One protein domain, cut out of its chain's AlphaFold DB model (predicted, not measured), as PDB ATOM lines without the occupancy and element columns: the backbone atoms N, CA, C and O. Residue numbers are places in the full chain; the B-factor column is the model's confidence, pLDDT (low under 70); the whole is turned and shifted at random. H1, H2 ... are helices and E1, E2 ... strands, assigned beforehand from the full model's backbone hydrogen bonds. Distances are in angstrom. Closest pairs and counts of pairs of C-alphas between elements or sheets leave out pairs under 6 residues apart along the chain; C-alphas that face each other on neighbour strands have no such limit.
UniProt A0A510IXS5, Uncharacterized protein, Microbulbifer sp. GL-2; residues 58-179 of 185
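This is residues 58 to 179 of the 185 residues of an uncharacterized protein of Microbulbifer sp. GL-2 (UniProt A0A510IXS5). A hairpin of two long helices, H5 and H6, lies side by side along one side of the domain, with the short helix H4 set crosswise on residues 158 to 165 of H6. Towards the other end of H6 lies a small two-stranded antiparallel ribbon, E1 and E2, with H2 packed on it; H1 packs on H4, and H3 on H5. The printed part has 122 residues, mostly helix, in the order H1 H2 E1 H3 H4 E2 H5 H6. It is compact, with a radius of gyration of the C-alphas of 14.0 A and spans of 44 by 31 by 21 A.

H1 is residues 61 to 64, from C-alpha 61 at (186.632, 275.290, 324.001), and H2 residues 69 to 80, 16.5 A long. E1, residues 88 to 92, precedes H3, residues 97 to 101, and H4, residues 103 to 111. E2 is residues 122 to 126. H5, residues 136 to 151, measures 21.8 A; H6, residues 158 to 177, measures 28.5 A and ends with C-alpha 177 at (180.921, 300.137, 316.664).

H1 touches H4, closest at the C-alphas of Val 62 and Ala 110, 5.1 A. The closest C-alphas of H2 and E1, Arg 77 and Ala 90, are 5.6 A apart. E1 and E2 are antiparallel at 142 degrees, with N 89 and O 125 2.8 A apart, within hydrogen-bond range. H4 touches H6 about perpendicular, at 82 degrees, with the C-alphas of Ala 109 and Ala 162 closest, 3.9 A. The hairpin H5 and H6 touches at a shallow tilt of 24 degrees, opposite ways, closest at C-alphas 146 and 165, 7.3 A. H3 and H5 only just touch, with 3 pairs of C-alphas within 8 A, the closest Ala 98 and Leu 143, 6.6 A. H2 and H6 are apart. Every O i to N i+4 pair is within hydrogen-bond range in H2, H3, H4, H5 and H6; H1 is too short for one.

The C-alphas of Ala 86 and Asn 155 are farthest apart, 44.8 A. The printed part has no cut, and no link is long. Residues 127 to 138 have pLDDT under 70.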
ATOM      1  N   PRO A  58     193.662 274.038 327.974       84.50
ATOM      2  CA  PRO A  58     193.038 272.994 327.185       84.50
ATOM      3  C   PRO A  58     192.744 273.472 325.759       84.50
ATOM      4  O   PRO A  58     192.302 274.603 325.538       84.50
ATOM      5  N   ALA A  59     192.938 272.589 324.777       83.25
ATOM      6  CA  ALA A  59     192.577 272.865 323.385       83.25
ATOM      7  C   ALA A  59     191.050 272.912 323.185       83.25
ATOM      8  O   ALA A  59     190.558 273.610 322.299       83.25
ATOM      9  N   SER A  60     190.294 272.186 324.015       91.31
ATOM     10  CA  SER A  60     188.835 272.157 323.961       91.31
ATOM     11  C   SER A  60     188.236 273.475 324.446       91.31
ATOM     12  O   SER A  60     188.468 273.897 325.579       91.31
ATOM     13  N   LEU A  61     187.377 274.084 323.625       92.00
ATOM     14  CA  LEU A  61     186.632 275.290 324.001       92.00
ATOM     15  C   LEU A  61     185.763 275.067 325.244       92.00
ATOM     16  O   LEU A  61     185.594 275.976 326.049       92.00
ATOM     17  N   VAL A  62     185.241 273.851 325.417       93.50
ATOM     18  CA  VAL A  62     184.402 273.486 326.566       93.50
ATOM     19  C   VAL A  62     185.224 273.448 327.842       93.50
ATOM     20  O   VAL A  62     184.773 273.927 328.872       93.50
ATOM     21  N   GLU A  63     186.441 272.918 327.793       91.00
ATOM     22  CA  GLU A  63     187.327 272.911 328.959       91.00
ATOM     23  C   GLU A  63     187.824 274.328 329.270       91.00
ATOM     24  O   GLU A  63     187.949 274.702 330.437       91.00
ATOM     25  N   GLN A  64     188.026 275.154 328.236       90.62
ATOM     26  CA  GLN A  64     188.425 276.546 328.416       90.62
ATOM     27  C   GLN A  64     187.399 277.365 329.201       90.62
ATOM     28  O   GLN A  64     187.818 278.252 329.935       90.62
ATOM     29  N   ILE A  65     186.087 277.095 329.130       92.44
ATOM     30  CA  ILE A  65     185.095 277.881 329.899       92.44
ATOM     31  C   ILE A  65     185.265 277.728 331.423       92.44
ATOM     32  O   ILE A  65     184.838 278.599 332.175       92.44
ATOM     33  N   SER A  66     185.915 276.653 331.876       89.81
ATOM     34  CA  SER A  66     186.196 276.389 333.293       89.81
ATOM     35  C   SER A  66     187.438 277.124 333.808       89.81
ATOM     36  O   SER A  66     187.723 277.094 335.005       89.81
ATOM     37  N   LEU A  67     188.190 277.788 332.924       87.44
ATOM     38  CA  LEU A  67     189.365 278.570 333.298       87.44
ATOM     39  C   LEU A  67     188.976 279.796 334.129       87.44
ATOM     40  O   LEU A  67     187.888 280.365 333.993       87.44
ATOM     41  N   SER A  68     189.908 280.246 334.972       85.94
ATOM     42  CA  SER A  68     189.691 281.431 335.802       85.94
ATOM     43  C   SER A  68     189.462 282.684 334.937       85.94
ATOM     44  O   SER A  68     190.047 282.804 333.856       85.94
ATOM     45  N   PRO A  69     188.677 283.676 335.401       83.19
ATOM     46  CA  PRO A  69     188.401 284.887 334.625       83.19
ATOM     47  C   PRO A  69     189.653 285.638 334.149       83.19
ATOM     48  O   PRO A  69     189.646 286.237 333.075       83.19
ATOM     49  N   ASN A  70     190.740 285.592 334.925       79.62
ATOM     50  CA  ASN A  70     192.011 286.204 334.544       79.62
ATOM     51  C   ASN A  70     192.630 285.503 333.327       79.62
ATOM     52  O   ASN A  70     193.077 286.181 332.403       79.62
ATOM     53  N   ILE A  71     192.582 284.167 333.289       82.81
ATOM     54  CA  ILE A  71     193.048 283.372 332.145       82.81
ATOM     55  C   ILE A  71     192.194 283.667 330.911       82.81
ATOM     56  O   ILE A  71     192.745 283.946 329.850       82.81
ATOM     57  N   GLN A  72     190.864 283.691 331.050       88.62
ATOM     58  CA  GLN A  72     189.951 284.009 329.942       88.62
ATOM     59  C   GLN A  72     190.289 285.369 329.307       88.62
ATOM     60  O   GLN A  72     190.408 285.506 328.090       88.62
ATOM     61  N   ARG A  73     190.504 286.401 330.138       84.50
ATOM     62  CA  ARG A  73     190.884 287.748 329.674       84.50
ATOM     63  C   ARG A  73     192.241 287.758 328.981       84.50
ATOM     64  O   ARG A  73     192.410 288.479 328.002       84.50
ATOM     65  N   MET A  74     193.207 286.985 329.469       83.19
ATOM     66  CA  MET A  74     194.494 286.847 328.792       83.19
ATOM     67  C   MET A  74     194.368 286.158 327.434       83.19
ATOM     68  O   MET A  74     194.937 286.652 326.465       83.19
ATOM     69  N   LEU A  75     193.622 285.054 327.358       85.12
ATOM     70  CA  LEU A  75     193.387 284.330 326.110       85.12
ATOM     71  C   LEU A  75     192.736 285.236 325.068       85.12
ATOM     72  O   LEU A  75     193.205 285.294 323.936       85.12
ATOM     73  N   LEU A  76     191.743 286.026 325.480       87.06
ATOM     74  CA  LEU A  76     191.125 287.006 324.596       87.06
ATOM     75  C   LEU A  76     192.113 288.074 324.115       87.06
ATOM     76  O   LEU A  76     192.152 288.383 322.927       87.06
ATOM     77  N   ARG A  77     192.922 288.642 325.021       84.88
ATOM     78  CA  ARG A  77     193.967 289.613 324.648       84.88
ATOM     79  C   ARG A  77     194.940 289.015 323.639       84.88
ATOM     80  O   ARG A  77     195.304 289.687 322.683       84.88
ATOM     81  N   SER A  78     195.329 287.758 323.836       83.62
ATOM     82  CA  SER A  78     196.203 287.055 322.905       83.62
ATOM     83  C   SER A  78     195.533 286.824 321.550       83.62
ATOM     84  O   SER A  78     196.197 286.969 320.532       83.62
ATOM     85  N   ALA A  79     194.240 286.486 321.523       85.56
ATOM     86  CA  ALA A  79     193.495 286.255 320.288       85.56
ATOM     87  C   ALA A  79     193.264 287.545 319.484       85.56
ATOM     88  O   ALA A  79     193.355 287.528 318.260       85.56
ATOM     89  N   LEU A  80     192.968 288.658 320.160       82.06
ATOM     90  CA  LEU A  80     192.756 289.962 319.525       82.06
ATOM     91  C   LEU A  80     194.058 290.664 319.117       82.06
ATOM     92  O   LEU A  80     194.028 291.567 318.281       82.06
ATOM     93  N   GLY A  81     195.183 290.273 319.714       81.44
ATOM     94  CA  GLY A  81     196.463 290.943 319.538       81.44
ATOM     95  C   GLY A  81     196.513 292.332 320.182       81.44
ATOM     96  O   GLY A  81     195.617 292.768 320.916       81.44
ATOM     97  N   THR A  82     197.612 293.033 319.910       76.00
ATOM     98  CA  THR A  82     197.849 294.391 320.410       76.00
ATOM     99  C   THR A  82     196.852 295.364 319.790       76.00
ATOM    100  O   THR A  82     196.622 295.347 318.580       76.00
ATOM    101  N   ALA A  83     196.266 296.230 320.615       74.69
ATOM    102  CA  ALA A  83     195.403 297.284 320.110       74.69
ATOM    103  C   ALA A  83     196.208 298.290 319.268       74.69
ATOM    104  O   ALA A  83     197.359 298.588 319.584       74.69
ATOM    105  N   LYS A  84     195.601 298.810 318.196       72.62
ATOM    106  CA  LYS A  84     196.257 299.778 317.298       72.62
ATOM    107  C   LYS A  84     196.332 301.187 317.882       72.62
ATOM    108  O   LYS A  84     197.225 301.945 317.522       72.62
ATOM    109  N   GLU A  85     195.389 301.534 318.751       72.56
ATOM    110  CA  GLU A  85     195.298 302.850 319.379       72.56
ATOM    111  C   GLU A  85     195.798 302.789 320.825       72.56
ATOM    112  O   GLU A  85     195.586 301.795 321.531       72.56
ATOM    113  N   ALA A  86     196.451 303.871 321.256       71.81
ATOM    114  CA  ALA A  86     196.804 304.072 322.654       71.81
ATOM    115  C   ALA A  86     195.532 304.069 323.516       71.81
ATOM    116  O   ALA A  86     194.467 304.497 323.073       71.81
ATOM    117  N   ASP A  87     195.647 303.555 324.739       76.75
ATOM    118  CA  ASP A  87     194.538 303.444 325.688       76.75
ATOM    119  C   ASP A  87     193.384 302.552 325.226       76.75
ATOM    120  O   ASP A  87     192.253 302.796 325.604       76.75
ATOM    121  N   MET A  88     193.621 301.503 324.440       78.56
ATOM    122  CA  MET A  88     192.594 300.500 324.136       78.56
ATOM    123  C   MET A  88     192.879 299.176 324.852       78.56
ATOM    124  O   MET A  88     194.016 298.701 324.895       78.56
ATOM    125  N   VAL A  89     191.841 298.529 325.383       82.62
ATOM    126  CA  VAL A  89     191.925 297.230 326.062       82.62
ATOM    127  C   VAL A  89     190.878 296.243 325.541       82.62
ATOM    128  O   VAL A  89     189.756 296.601 325.175       82.62
ATOM    129  N   ALA A  90     191.265 294.966 325.500       86.00
ATOM    130  CA  ALA A  90     190.408 293.865 325.070       86.00
ATOM    131  C   ALA A  90     189.247 293.619 326.047       86.00
ATOM    132  O   ALA A  90     189.466 293.475 327.255       86.00
ATOM    133  N   HIS A  91     188.043 293.483 325.496       87.56
ATOM    134  CA  HIS A  91     186.805 293.193 326.205       87.56
ATOM    135  C   HIS A  91     186.058 292.023 325.566       87.56
ATOM    136  O   HIS A  91     185.987 291.911 324.340       87.56
ATOM    137  N   HIS A  92     185.478 291.176 326.415       91.62
ATOM    138  CA  HIS A  92     184.517 290.155 326.009       91.62
ATOM    139  C   HIS A  92     183.173 290.812 325.684       91.62
ATOM    140  O   HIS A  92     182.663 291.586 326.493       91.62
ATOM    141  N   ILE A  93     182.593 290.489 324.530       91.25
ATOM    142  CA  ILE A  93     181.260 290.973 324.145       91.25
ATOM    143  C   ILE A  93     180.187 290.197 324.911       91.25
ATOM    144  O   ILE A  93     179.380 290.797 325.620       91.25
ATOM    145  N   ILE A  94     180.209 288.865 324.811       93.94
ATOM    146  CA  ILE A  94     179.483 287.973 325.713       93.94
ATOM    147  C   ILE A  94     180.269 287.904 327.028       93.94
ATOM    148  O   ILE A  94     181.392 287.391 327.026       93.94
ATOM    149  N   PRO A  95     179.712 288.414 328.141       92.56
ATOM    150  CA  PRO A  95     180.440 288.576 329.391       92.56
ATOM    151  C   PRO A  95     180.780 287.223 330.031       92.56
ATOM    152  O   PRO A  95     180.039 286.248 329.891       92.56
ATOM    153  N   LEU A  96     181.875 287.163 330.797       92.62
ATOM    154  CA  LEU A  96     182.289 285.948 331.522       92.62
ATOM    155  C   LEU A  96     181.229 285.479 332.529       92.62
ATOM    156  O   LEU A  96     181.114 284.291 332.822       92.62
ATOM    157  N   GLU A  97     180.415 286.406 333.018       92.75
ATOM    158  CA  GLU A  97     179.245 286.186 333.857       92.75
ATOM    159  C   GLU A  97     178.238 285.218 333.215       92.75
ATOM    160  O   GLU A  97     177.587 284.458 333.934       92.75
ATOM    161  N   ALA A  98     178.162 285.161 331.878       94.88
ATOM    162  CA  ALA A  98     177.300 284.224 331.161       94.88
ATOM    163  C   ALA A  98     177.651 282.754 331.449       94.88
ATOM    164  O   ALA A  98     176.755 281.914 331.468       94.88
ATOM    165  N   ILE A  99     178.921 282.438 331.744       95.88
ATOM    166  CA  ILE A  99     179.364 281.077 332.102       95.88
ATOM    167  C   ILE A  99     178.674 280.609 333.384       95.88
ATOM    168  O   ILE A  99     178.279 279.452 333.494       95.88
ATOM    169  N   LYS A 100     178.509 281.516 334.354       93.81
ATOM    170  CA  LYS A 100     177.848 281.216 335.629       93.81
ATOM    171  C   LYS A 100     176.329 281.286 335.519       93.81
ATOM    172  O   LYS A 100     175.648 280.474 336.131       93.81
ATOM    173  N   ALA A 101     175.807 282.254 334.766       94.75
ATOM    174  CA  ALA A 101     174.367 282.467 334.630       94.75
ATOM    175  C   ALA A 101     173.685 281.389 333.772       94.75
ATOM    176  O   ALA A 101     172.572 280.973 334.084       94.75
ATOM    177  N   PHE A 102     174.352 280.922 332.712       97.06
ATOM    178  CA  PHE A 102     173.800 279.973 331.741       97.06
ATOM    179  C   PHE A 102     174.806 278.851 331.420       97.06
ATOM    180  O   PHE A 102     175.223 278.703 330.267       97.06
ATOM    181  N   PRO A 103     175.223 278.047 332.417       96.81
ATOM    182  CA  PRO A 103     176.322 277.093 332.260       96.81
ATOM    183  C   PRO A 103     176.074 276.072 331.146       96.81
ATOM    184  O   PRO A 103     176.979 275.779 330.367       96.81
ATOM    185  N   GLU A 104     174.846 275.570 331.018       97.69
ATOM    186  CA  GLU A 104     174.502 274.563 330.009       97.69
ATOM    187  C   GLU A 104     174.437 275.150 328.595       97.69
ATOM    188  O   GLU A 104     174.937 274.533 327.653       97.69
ATOM    189  N   LEU A 105     173.918 276.375 328.438       97.88
ATOM    190  CA  LEU A 105     173.973 277.091 327.162       97.88
ATOM    191  C   LEU A 105     175.422 277.327 326.733       97.88
ATOM    192  O   LEU A 105     175.774 277.025 325.594       97.88
ATOM    193  N   MET A 106     176.271 277.821 327.638       98.25
ATOM    194  CA  MET A 106     177.665 278.135 327.317       98.25
ATOM    195  C   MET A 106     178.484 276.880 327.006       98.25
ATOM    196  O   MET A 106     179.243 276.887 326.037       98.25
ATOM    197  N   LYS A 107     178.289 275.777 327.744       97.81
ATOM    198  CA  LYS A 107     178.879 274.470 327.404       97.81
ATOM    199  C   LYS A 107     178.430 273.998 326.026       97.81
ATOM    200  O   LYS A 107     179.259 273.619 325.204       97.81
ATOM    201  N   LYS A 108     177.122 274.035 325.750       97.88
ATOM    202  CA  LYS A 108     176.556 273.566 324.477       97.88
ATOM    203  C   LYS A 108     177.020 274.418 323.293       97.88
ATOM    204  O   LYS A 108     177.344 273.868 322.244       97.88
ATOM    205  N   ALA A 109     177.118 275.732 323.473       97.88
ATOM    206  CA  ALA A 109     177.688 276.642 322.486       97.88
ATOM    207  C   ALA A 109     179.187 276.375 322.270       97.88
ATOM    208  O   ALA A 109     179.632 276.305 321.127       97.88
ATOM    209  N   ALA A 110     179.963 276.147 323.333       97.69
ATOM    210  CA  ALA A 110     181.378 275.790 323.217       97.69
ATOM    211  C   ALA A 110     181.581 274.459 322.471       97.69
ATOM    212  O   ALA A 110     182.433 274.378 321.587       97.69
ATOM    213  N   HIS A 111     180.745 273.445 322.731       96.69
ATOM    214  CA  HIS A 111     180.723 272.194 321.959       96.69
ATOM    215  C   HIS A 111     180.431 272.417 320.471       96.69
ATOM    216  O   HIS A 111     180.943 271.689 319.627       96.69
ATOM    217  N   GLY A 112     179.599 273.408 320.144       92.19
ATOM    218  CA  GLY A 112     179.267 273.766 318.768       92.19
ATOM    219  C   GLY A 112     180.278 274.679 318.075       92.19
ATOM    220  O   GLY A 112     180.055 275.019 316.917       92.19
ATOM    221  N   GLY A 113     181.355 275.086 318.756       95.62
ATOM    222  CA  GLY A 113     182.426 275.904 318.181       95.62
ATOM    223  C   GLY A 113     182.434 277.378 318.594       95.62
ATOM    224  O   GLY A 113     183.281 278.127 318.109       95.62
ATOM    225  N   PHE A 114     181.545 277.826 319.487       97.56
ATOM    226  CA  PHE A 114     181.637 279.188 320.019       97.56
ATOM    227  C   PHE A 114     182.866 279.317 320.925       97.56
ATOM    228  O   PHE A 114     182.971 278.649 321.954       97.56
ATOM    229  N   ASN A 115     183.794 280.198 320.553       96.75
ATOM    230  CA  ASN A 115     185.007 280.438 321.321       96.75
ATOM    231  C   ASN A 115     184.841 281.676 322.207       96.75
ATOM    232  O   ASN A 115     184.949 282.807 321.730       96.75
ATOM    233  N   MET A 116     184.655 281.450 323.510       96.56
ATOM    234  CA  MET A 116     184.524 282.515 324.508       96.56
ATOM    235  C   MET A 116     185.707 283.489 324.503       96.56
ATOM    236  O   MET A 116     185.526 284.671 324.777       96.56
ATOM    237  N   ASN A 117     186.901 283.013 324.149       94.19
ATOM    238  CA  ASN A 117     188.138 283.791 324.118       94.19
ATOM    239  C   ASN A 117     188.598 284.131 322.700       94.19
ATOM    240  O   ASN A 117     189.709 284.619 322.512       94.19
ATOM    241  N   GLY A 118     187.785 283.824 321.692       91.75
ATOM    242  CA  GLY A 118     188.129 284.057 320.301       91.75
ATOM    243  C   GLY A 118     187.875 285.499 319.886       91.75
ATOM    244  O   GLY A 118     187.090 286.219 320.503       91.75
ATOM    245  N   VAL A 119     188.465 285.891 318.754       92.50
ATOM    246  CA  VAL A 119     188.204 287.185 318.095       92.50
ATOM    247  C   VAL A 119     186.701 287.417 317.892       92.50
ATOM    248  O   VAL A 119     186.209 288.523 318.096       92.50
ATOM    249  N   GLY A 120     185.949 286.352 317.591       91.31
ATOM    250  CA  GLY A 120     184.491 286.375 317.448       91.31
ATOM    251  C   GLY A 120     183.728 286.836 318.695       91.31
ATOM    252  O   GLY A 120     182.625 287.356 318.552       91.31
ATOM    253  N   ASN A 121     184.315 286.772 319.890       95.31
ATOM    254  CA  ASN A 121     183.732 287.301 321.125       95.31
ATOM    255  C   ASN A 121     184.520 288.493 321.705       95.31
ATOM    256  O   ASN A 121     184.305 288.897 322.847       95.31
ATOM    257  N   GLY A 122     185.449 289.051 320.931       91.69
ATOM    258  CA  GLY A 122     186.327 290.127 321.358       91.69
ATOM    259  C   GLY A 122     186.063 291.458 320.674       91.69
ATOM    260  O   GLY A 122     185.623 291.507 319.521       91.69
ATOM    261  N   ILE A 123     186.387 292.532 321.395       89.50
ATOM    262  CA  ILE A 123     186.480 293.899 320.883       89.50
ATOM    263  C   ILE A 123     187.522 294.695 321.683       89.50
ATOM    264  O   ILE A 123     187.686 294.484 322.886       89.50
ATOM    265  N   HIS A 124     188.240 295.610 321.031       87.00
ATOM    266  CA  HIS A 124     189.038 296.620 321.725       87.00
ATOM    267  C   HIS A 124     188.146 297.821 322.031       87.00
ATOM    268  O   HIS A 124     187.539 298.378 321.124       87.00
ATOM    269  N   LEU A 125     188.083 298.228 323.295       82.19
ATOM    270  CA  LEU A 125     187.418 299.462 323.726       82.19
ATOM    271  C   LEU A 125     188.451 300.356 324.395       82.19
ATOM    272  O   LEU A 125     189.488 299.846 324.817       82.19
ATOM    273  N   LYS A 126     188.172 301.658 324.513       75.88
ATOM    274  CA  LYS A 126     189.083 302.585 325.195       75.88
ATOM    275  C   LYS A 126     189.366 302.122 326.642       75.88
ATOM    276  O   LYS A 126     188.771 301.177 327.165       75.88
ATOM    277  N   ASN A 127     190.286 302.812 327.291       68.56
ATOM    278  CA  ASN A 127     190.692 302.682 328.677       68.56
ATOM    279  C   ASN A 127     190.515 304.043 329.366       68.56
ATOM    280  O   ASN A 127     191.365 304.492 330.123       68.56
ATOM    281  N   VAL A 128     189.418 304.754 329.085       56.47
ATOM    282  CA  VAL A 128     188.946 305.783 330.010       56.47
ATOM    283  C   VAL A 128     188.727 305.199 331.414       56.47
ATOM    284  O   VAL A 128     188.130 304.143 331.595       56.47
ATOM    285  N   SER A 129     189.156 305.916 332.449       45.19
ATOM    286  CA  SER A 129     188.916 305.608 333.871       45.19
ATOM    287  C   SER A 129     187.420 305.527 334.242       45.19
ATOM    288  O   SER A 129     187.074 305.218 335.379       45.19
ATOM    289  N   GLY A 130     186.541 305.808 333.274       39.66
ATOM    290  CA  GLY A 130     185.096 305.605 333.290       39.66
ATOM    291  C   GLY A 130     184.608 304.497 332.347       39.66
ATOM    292  O   GLY A 130     183.416 304.460 332.046       39.66
ATOM    293  N   HIS A 131     185.471 303.589 331.867       45.16
ATOM    294  CA  HIS A 131     184.984 302.361 331.253       45.16
ATOM    295  C   HIS A 131     184.284 301.586 332.337       45.16
ATOM    296  O   HIS A 131     184.934 300.979 333.182       45.16
ATOM    297  N   TYR A 132     182.957 301.593 332.262       42.72
ATOM    298  CA  TYR A 132     182.241 300.332 332.236       42.72
ATOM    299  C   TYR A 132     182.704 299.378 333.348       42.72
ATOM    300  O   TYR A 132     183.003 298.212 333.094       42.72
ATOM    301  N   TYR A 133     182.731 299.858 334.602       38.06
ATOM    302  CA  TYR A 133     182.388 298.998 335.733       38.06
ATOM    303  C   TYR A 133     181.115 298.300 335.292       38.06
ATOM    304  O   TYR A 133     180.120 298.997 335.104       38.06
ATOM    305  N   GLY A 134     181.234 297.006 334.959       45.38
ATOM    306  CA  GLY A 134     180.387 296.324 333.979       45.38
ATOM    307  C   GLY A 134     179.002 296.926 333.931       45.38
ATOM    308  O   GLY A 134     178.280 296.757 334.907       45.38
ATOM    309  N   HIS A 135     178.696 297.712 332.884       55.16
ATOM    310  CA  HIS A 135     177.465 298.502 332.844       55.16
ATOM    311  C   HIS A 135     176.342 297.531 333.196       55.16
ATOM    312  O   HIS A 135     176.107 296.608 332.405       55.16
ATOM    313  N   PRO A 136     175.692 297.660 334.369       60.38
ATOM    314  CA  PRO A 136     174.731 296.657 334.802       60.38
ATOM    315  C   PRO A 136     173.659 296.486 333.736       60.38
ATOM    316  O   PRO A 136     173.202 295.383 333.498       60.38
ATOM    317  N   VAL A 137     173.361 297.569 333.017       64.81
ATOM    318  CA  VAL A 137     172.475 297.620 331.856       64.81
ATOM    319  C   VAL A 137     172.991 296.802 330.665       64.81
ATOM    320  O   VAL A 137     172.230 295.994 330.147       64.81
ATOM    321  N   TYR A 138     174.256 296.956 330.250       68.44
ATOM    322  CA  TYR A 138     174.829 296.195 329.128       68.44
ATOM    323  C   TYR A 138     174.867 294.704 329.458       68.44
ATOM    324  O   TYR A 138     174.270 293.901 328.747       68.44
ATOM    325  N   ASN A 139     175.488 294.333 330.584       74.50
ATOM    326  CA  ASN A 139     175.567 292.933 330.993       74.50
ATOM    327  C   ASN A 139     174.164 292.344 331.178       74.50
ATOM    328  O   ASN A 139     173.917 291.230 330.733       74.50
ATOM    329  N   LYS A 140     173.218 293.092 331.760       77.94
ATOM    330  CA  LYS A 140     171.822 292.653 331.881       77.94
ATOM    331  C   LYS A 140     171.166 292.437 330.521       77.94
ATOM    332  O   LYS A 140     170.500 291.422 330.366       77.94
ATOM    333  N   ALA A 141     171.363 293.329 329.552       77.44
ATOM    334  CA  ALA A 141     170.811 293.178 328.208       77.44
ATOM    335  C   ALA A 141     171.364 291.927 327.514       77.44
ATOM    336  O   ALA A 141     170.594 291.110 327.013       77.44
ATOM    337  N   VAL A 142     172.684 291.714 327.570       84.88
ATOM    338  CA  VAL A 142     173.298 290.498 327.020       84.88
ATOM    339  C   VAL A 142     172.765 289.252 327.722       84.88
ATOM    340  O   VAL A 142     172.363 288.296 327.066       84.88
ATOM    341  N   LEU A 143     172.704 289.252 329.056       89.62
ATOM    342  CA  LEU A 143     172.182 288.114 329.812       89.62
ATOM    343  C   LEU A 143     170.693 287.866 329.533       89.62
ATOM    344  O   LEU A 143     170.268 286.715 329.521       89.62
ATOM    345  N   GLN A 144     169.904 288.905 329.266       88.50
ATOM    346  CA  GLN A 144     168.499 288.769 328.892       88.50
ATOM    347  C   GLN A 144     168.356 288.107 327.516       88.50
ATOM    348  O   GLN A 144     167.595 287.150 327.390       88.50
ATOM    349  N   GLU A 145     169.144 288.517 326.523       87.69
ATOM    350  CA  GLU A 145     169.190 287.846 325.216       87.69
ATOM    351  C   GLU A 145     169.615 286.376 325.333       87.69
ATOM    352  O   GLU A 145     168.988 285.484 324.757       87.69
ATOM    353  N   LEU A 146     170.643 286.092 326.136       93.44
ATOM    354  CA  LEU A 146     171.087 284.719 326.379       93.44
ATOM    355  C   LEU A 146     170.047 283.898 327.142       93.44
ATOM    356  O   LEU A 146     169.940 282.694 326.915       93.44
ATOM    357  N   SER A 147     169.244 284.528 328.001       94.19
ATOM    358  CA  SER A 147     168.165 283.841 328.709       94.19
ATOM    359  C   SER A 147     167.125 283.291 327.733       94.19
ATOM    360  O   SER A 147     166.702 282.149 327.894       94.19
ATOM    361  N   VAL A 148     166.772 284.033 326.676       91.81
ATOM    362  CA  VAL A 148     165.834 283.572 325.639       91.81
ATOM    363  C   VAL A 148     166.388 282.340 324.921       91.81
ATOM    364  O   VAL A 148     165.670 281.357 324.730       91.81
ATOM    365  N   LEU A 149     167.683 282.347 324.588       92.31
ATOM    366  CA  LEU A 149     168.348 281.172 324.020       92.31
ATOM    367  C   LEU A 149     168.337 279.997 325.007       92.31
ATOM    368  O   LEU A 149     168.021 278.871 324.629       92.31
ATOM    369  N   ASN A 150     168.624 280.252 326.282       94.31
ATOM    370  CA  ASN A 150     168.659 279.220 327.311       94.31
ATOM    371  C   ASN A 150     167.294 278.530 327.504       94.31
ATOM    372  O   ASN A 150     167.252 277.316 327.681       94.31
ATOM    373  N   HIS A 151     166.177 279.260 327.405       94.12
ATOM    374  CA  HIS A 151     164.833 278.666 327.474       94.12
ATOM    375  C   HIS A 151     164.558 277.682 326.324       94.12
ATOM    376  O   HIS A 151     163.851 276.697 326.510       94.12
ATOM    377  N   ASN A 152     165.160 277.909 325.154       92.19
ATOM    378  CA  ASN A 152     165.003 277.063 323.970       92.19
ATOM    379  C   ASN A 152     166.120 276.012 323.819       92.19
ATOM    380  O   ASN A 152     166.208 275.338 322.789       92.19
ATOM    381  N   LEU A 153     166.990 275.857 324.826       93.50
ATOM    382  CA  LEU A 153     168.215 275.056 324.735       93.50
ATOM    383  C   LEU A 153     167.966 273.583 324.392       93.50
ATOM    384  O   LEU A 153     168.765 272.985 323.663       93.50
ATOM    385  N   SER A 154     166.883 272.994 324.906       92.12
ATOM    386  CA  SER A 154     166.509 271.592 324.659       92.12
ATOM    387  C   SER A 154     166.262 271.303 323.177       92.12
ATOM    388  O   SER A 154     166.599 270.220 322.709       92.12
ATOM    389  N   ASN A 155     165.776 272.294 322.427       93.44
ATOM    390  CA  ASN A 155     165.444 272.175 321.007       93.44
ATOM    391  C   ASN A 155     166.611 272.547 320.078       93.44
ATOM    392  O   ASN A 155     166.498 272.430 318.860       93.44
ATOM    393  N   MET A 156     167.736 273.014 320.627       94.62
ATOM    394  CA  MET A 156     168.899 273.420 319.837       94.62
ATOM    395  C   MET A 156     169.944 272.311 319.754       94.62
ATOM    396  O   MET A 156     170.249 271.652 320.744       94.62
ATOM    397  N   SER A 157     170.566 272.135 318.591       95.81
ATOM    398  CA  SER A 157     171.822 271.384 318.480       95.81
ATOM    399  C   SER A 157     172.996 272.217 319.014       95.81
ATOM    400  O   SER A 157     172.881 273.436 319.164       95.81
ATOM    401  N   ALA A 158     174.141 271.588 319.297       95.44
ATOM    402  CA  ALA A 158     175.337 272.324 319.722       95.44
ATOM    403  C   ALA A 158     175.810 273.357 318.675       95.44
ATOM    404  O   ALA A 158     175.958 274.523 319.045       95.44
ATOM    405  N   PRO A 159     175.937 273.022 317.371       95.75
ATOM    406  CA  PRO A 159     176.268 274.017 316.347       95.75
ATOM    407  C   PRO A 159     175.257 275.163 316.263       95.75
ATOM    408  O   PRO A 159     175.646 276.311 316.060       95.75
ATOM    409  N   ARG A 160     173.957 274.887 316.466       96.25
ATOM    410  CA  ARG A 160     172.946 275.949 316.493       96.25
ATOM    411  C   ARG A 160     173.130 276.865 317.699       96.25
ATOM    412  O   ARG A 160     173.114 278.074 317.519       96.25
ATOM    413  N   ALA A 161     173.353 276.316 318.893       95.81
ATOM    414  CA  ALA A 161     173.627 277.118 320.085       95.81
ATOM    415  C   ALA A 161     174.867 278.011 319.890       95.81
ATOM    416  O   ALA A 161     174.828 279.193 320.217       95.81
ATOM    417  N   ALA A 162     175.937 277.474 319.293       96.25
ATOM    418  CA  ALA A 162     177.137 278.241 318.970       96.25
ATOM    419  C   ALA A 162     176.853 279.391 317.999       96.25
ATOM    420  O   ALA A 162     177.260 280.525 318.248       96.25
ATOM    421  N   PHE A 163     176.122 279.099 316.919       95.62
ATOM    422  CA  PHE A 163     175.701 280.095 315.942       95.62
ATOM    423  C   PHE A 163     174.887 281.217 316.597       95.62
ATOM    424  O   PHE A 163     175.207 282.381 316.401       95.62
ATOM    425  N   GLU A 164     173.878 280.890 317.405       95.00
ATOM    426  CA  GLU A 164     173.000 281.885 318.036       95.00
ATOM    427  C   GLU A 164     173.754 282.789 319.018       95.00
ATOM    428  O   GLU A 164     173.619 284.011 318.978       95.00
ATOM    429  N   VAL A 165     174.614 282.209 319.863       95.94
ATOM    430  CA  VAL A 165     175.454 282.988 320.787       95.94
ATOM    431  C   VAL A 165     176.414 283.894 320.007       95.94
ATOM    432  O   VAL A 165     176.565 285.071 320.344       95.94
ATOM    433  N   GLN A 166     177.010 283.394 318.921       96.56
ATOM    434  CA  GLN A 166     177.875 284.189 318.052       96.56
ATOM    435  C   GLN A 166     177.112 285.314 317.337       96.56
ATOM    436  O   GLN A 166     177.641 286.416 317.206       96.56
ATOM    437  N   GLN A 167     175.870 285.077 316.906       93.62
ATOM    438  CA  GLN A 167     175.021 286.112 316.311       93.62
ATOM    439  C   GLN A 167     174.730 287.233 317.308       93.62
ATOM    440  O   GLN A 167     174.851 288.405 316.957       93.62
ATOM    441  N   ARG A 168     174.445 286.905 318.576       91.44
ATOM    442  CA  ARG A 168     174.300 287.925 319.628       91.44
ATOM    443  C   ARG A 168     175.584 288.718 319.838       91.44
ATOM    444  O   ARG A 168     175.524 289.944 319.895       91.44
ATOM    445  N   ALA A 169     176.739 288.052 319.872       91.81
ATOM    446  CA  ALA A 169     178.028 288.738 319.950       91.81
ATOM    447  C   ALA A 169     178.258 289.682 318.752       91.81
ATOM    448  O   ALA A 169     178.729 290.801 318.928       91.81
ATOM    449  N   ASN A 170     177.891 289.266 317.538       90.06
ATOM    450  CA  ASN A 170     178.026 290.095 316.339       90.06
ATOM    451  C   ASN A 170     177.103 291.318 316.384       90.06
ATOM    452  O   ASN A 170     177.585 292.433 316.231       90.06
ATOM    453  N   MET A 171     175.816 291.137 316.700       87.19
ATOM    454  CA  MET A 171     174.862 292.249 316.829       87.19
ATOM    455  C   MET A 171     175.319 293.291 317.860       87.19
ATOM    456  O   MET A 171     175.211 294.498 317.637       87.19
ATOM    457  N   LEU A 172     175.843 292.827 318.997       84.50
ATOM    458  CA  LEU A 172     176.382 293.700 320.038       84.50
ATOM    459  C   LEU A 172     177.649 294.418 319.570       84.50
ATOM    460  O   LEU A 172     177.782 295.614 319.818       84.50
ATOM    461  N   ARG A 173     178.556 293.725 318.869       86.62
ATOM    462  CA  ARG A 173     179.741 294.345 318.257       86.62
ATOM    463  C   ARG A 173     179.342 295.474 317.315       86.62
ATOM    464  O   ARG A 173     179.898 296.564 317.415       86.62
ATOM    465  N   ASP A 174     178.387 295.213 316.432       85.75
ATOM    466  CA  ASP A 174     177.930 296.182 315.438       85.75
ATOM    467  C   ASP A 174     177.295 297.398 316.118       85.75
ATOM    468  O   ASP A 174     177.596 298.532 315.753       85.75
ATOM    469  N   SER A 175     176.514 297.169 317.179       79.88
ATOM    470  CA  SER A 175     175.941 298.237 318.007       79.88
ATOM    471  C   SER A 175     177.034 299.104 318.648       79.88
ATOM    472  O   SER A 175     177.040 300.322 318.489       79.88
ATOM    473  N   ILE A 176     178.020 298.477 319.300       80.06
ATOM    474  CA  ILE A 176     179.138 299.187 319.941       80.06
ATOM    475  C   ILE A 176     179.923 300.016 318.914       80.06
ATOM    476  O   ILE A 176     180.236 301.177 319.173       80.06
ATOM    477  N   ASN A 177     180.208 299.446 317.740       82.38
ATOM    478  CA  ASN A 177     180.921 300.137 316.664       82.38
ATOM    479  C   ASN A 177     180.116 301.308 316.082       82.38
ATOM    480  O   ASN A 177     180.699 302.317 315.696       82.38
ATOM    481  N   ALA A 178     178.787 301.195 316.049       79.50
ATOM    482  CA  ALA A 178     177.886 302.274 315.658       79.50
ATOM    483  C   ALA A 178     177.721 303.354 316.748       79.50
ATOM    484  O   ALA A 178     177.003 304.330 316.538       79.50
ATOM    485  N   GLY A 179     178.361 303.196 317.914       74.50
ATOM    486  CA  GLY A 179     178.204 304.100 319.053       74.50
ATOM    487  C   GLY A 179     176.851 303.964 319.758       74.50
ATOM    488  O   GLY A 179     176.464 304.856 320.512       74.50
TER     489      GLY A 179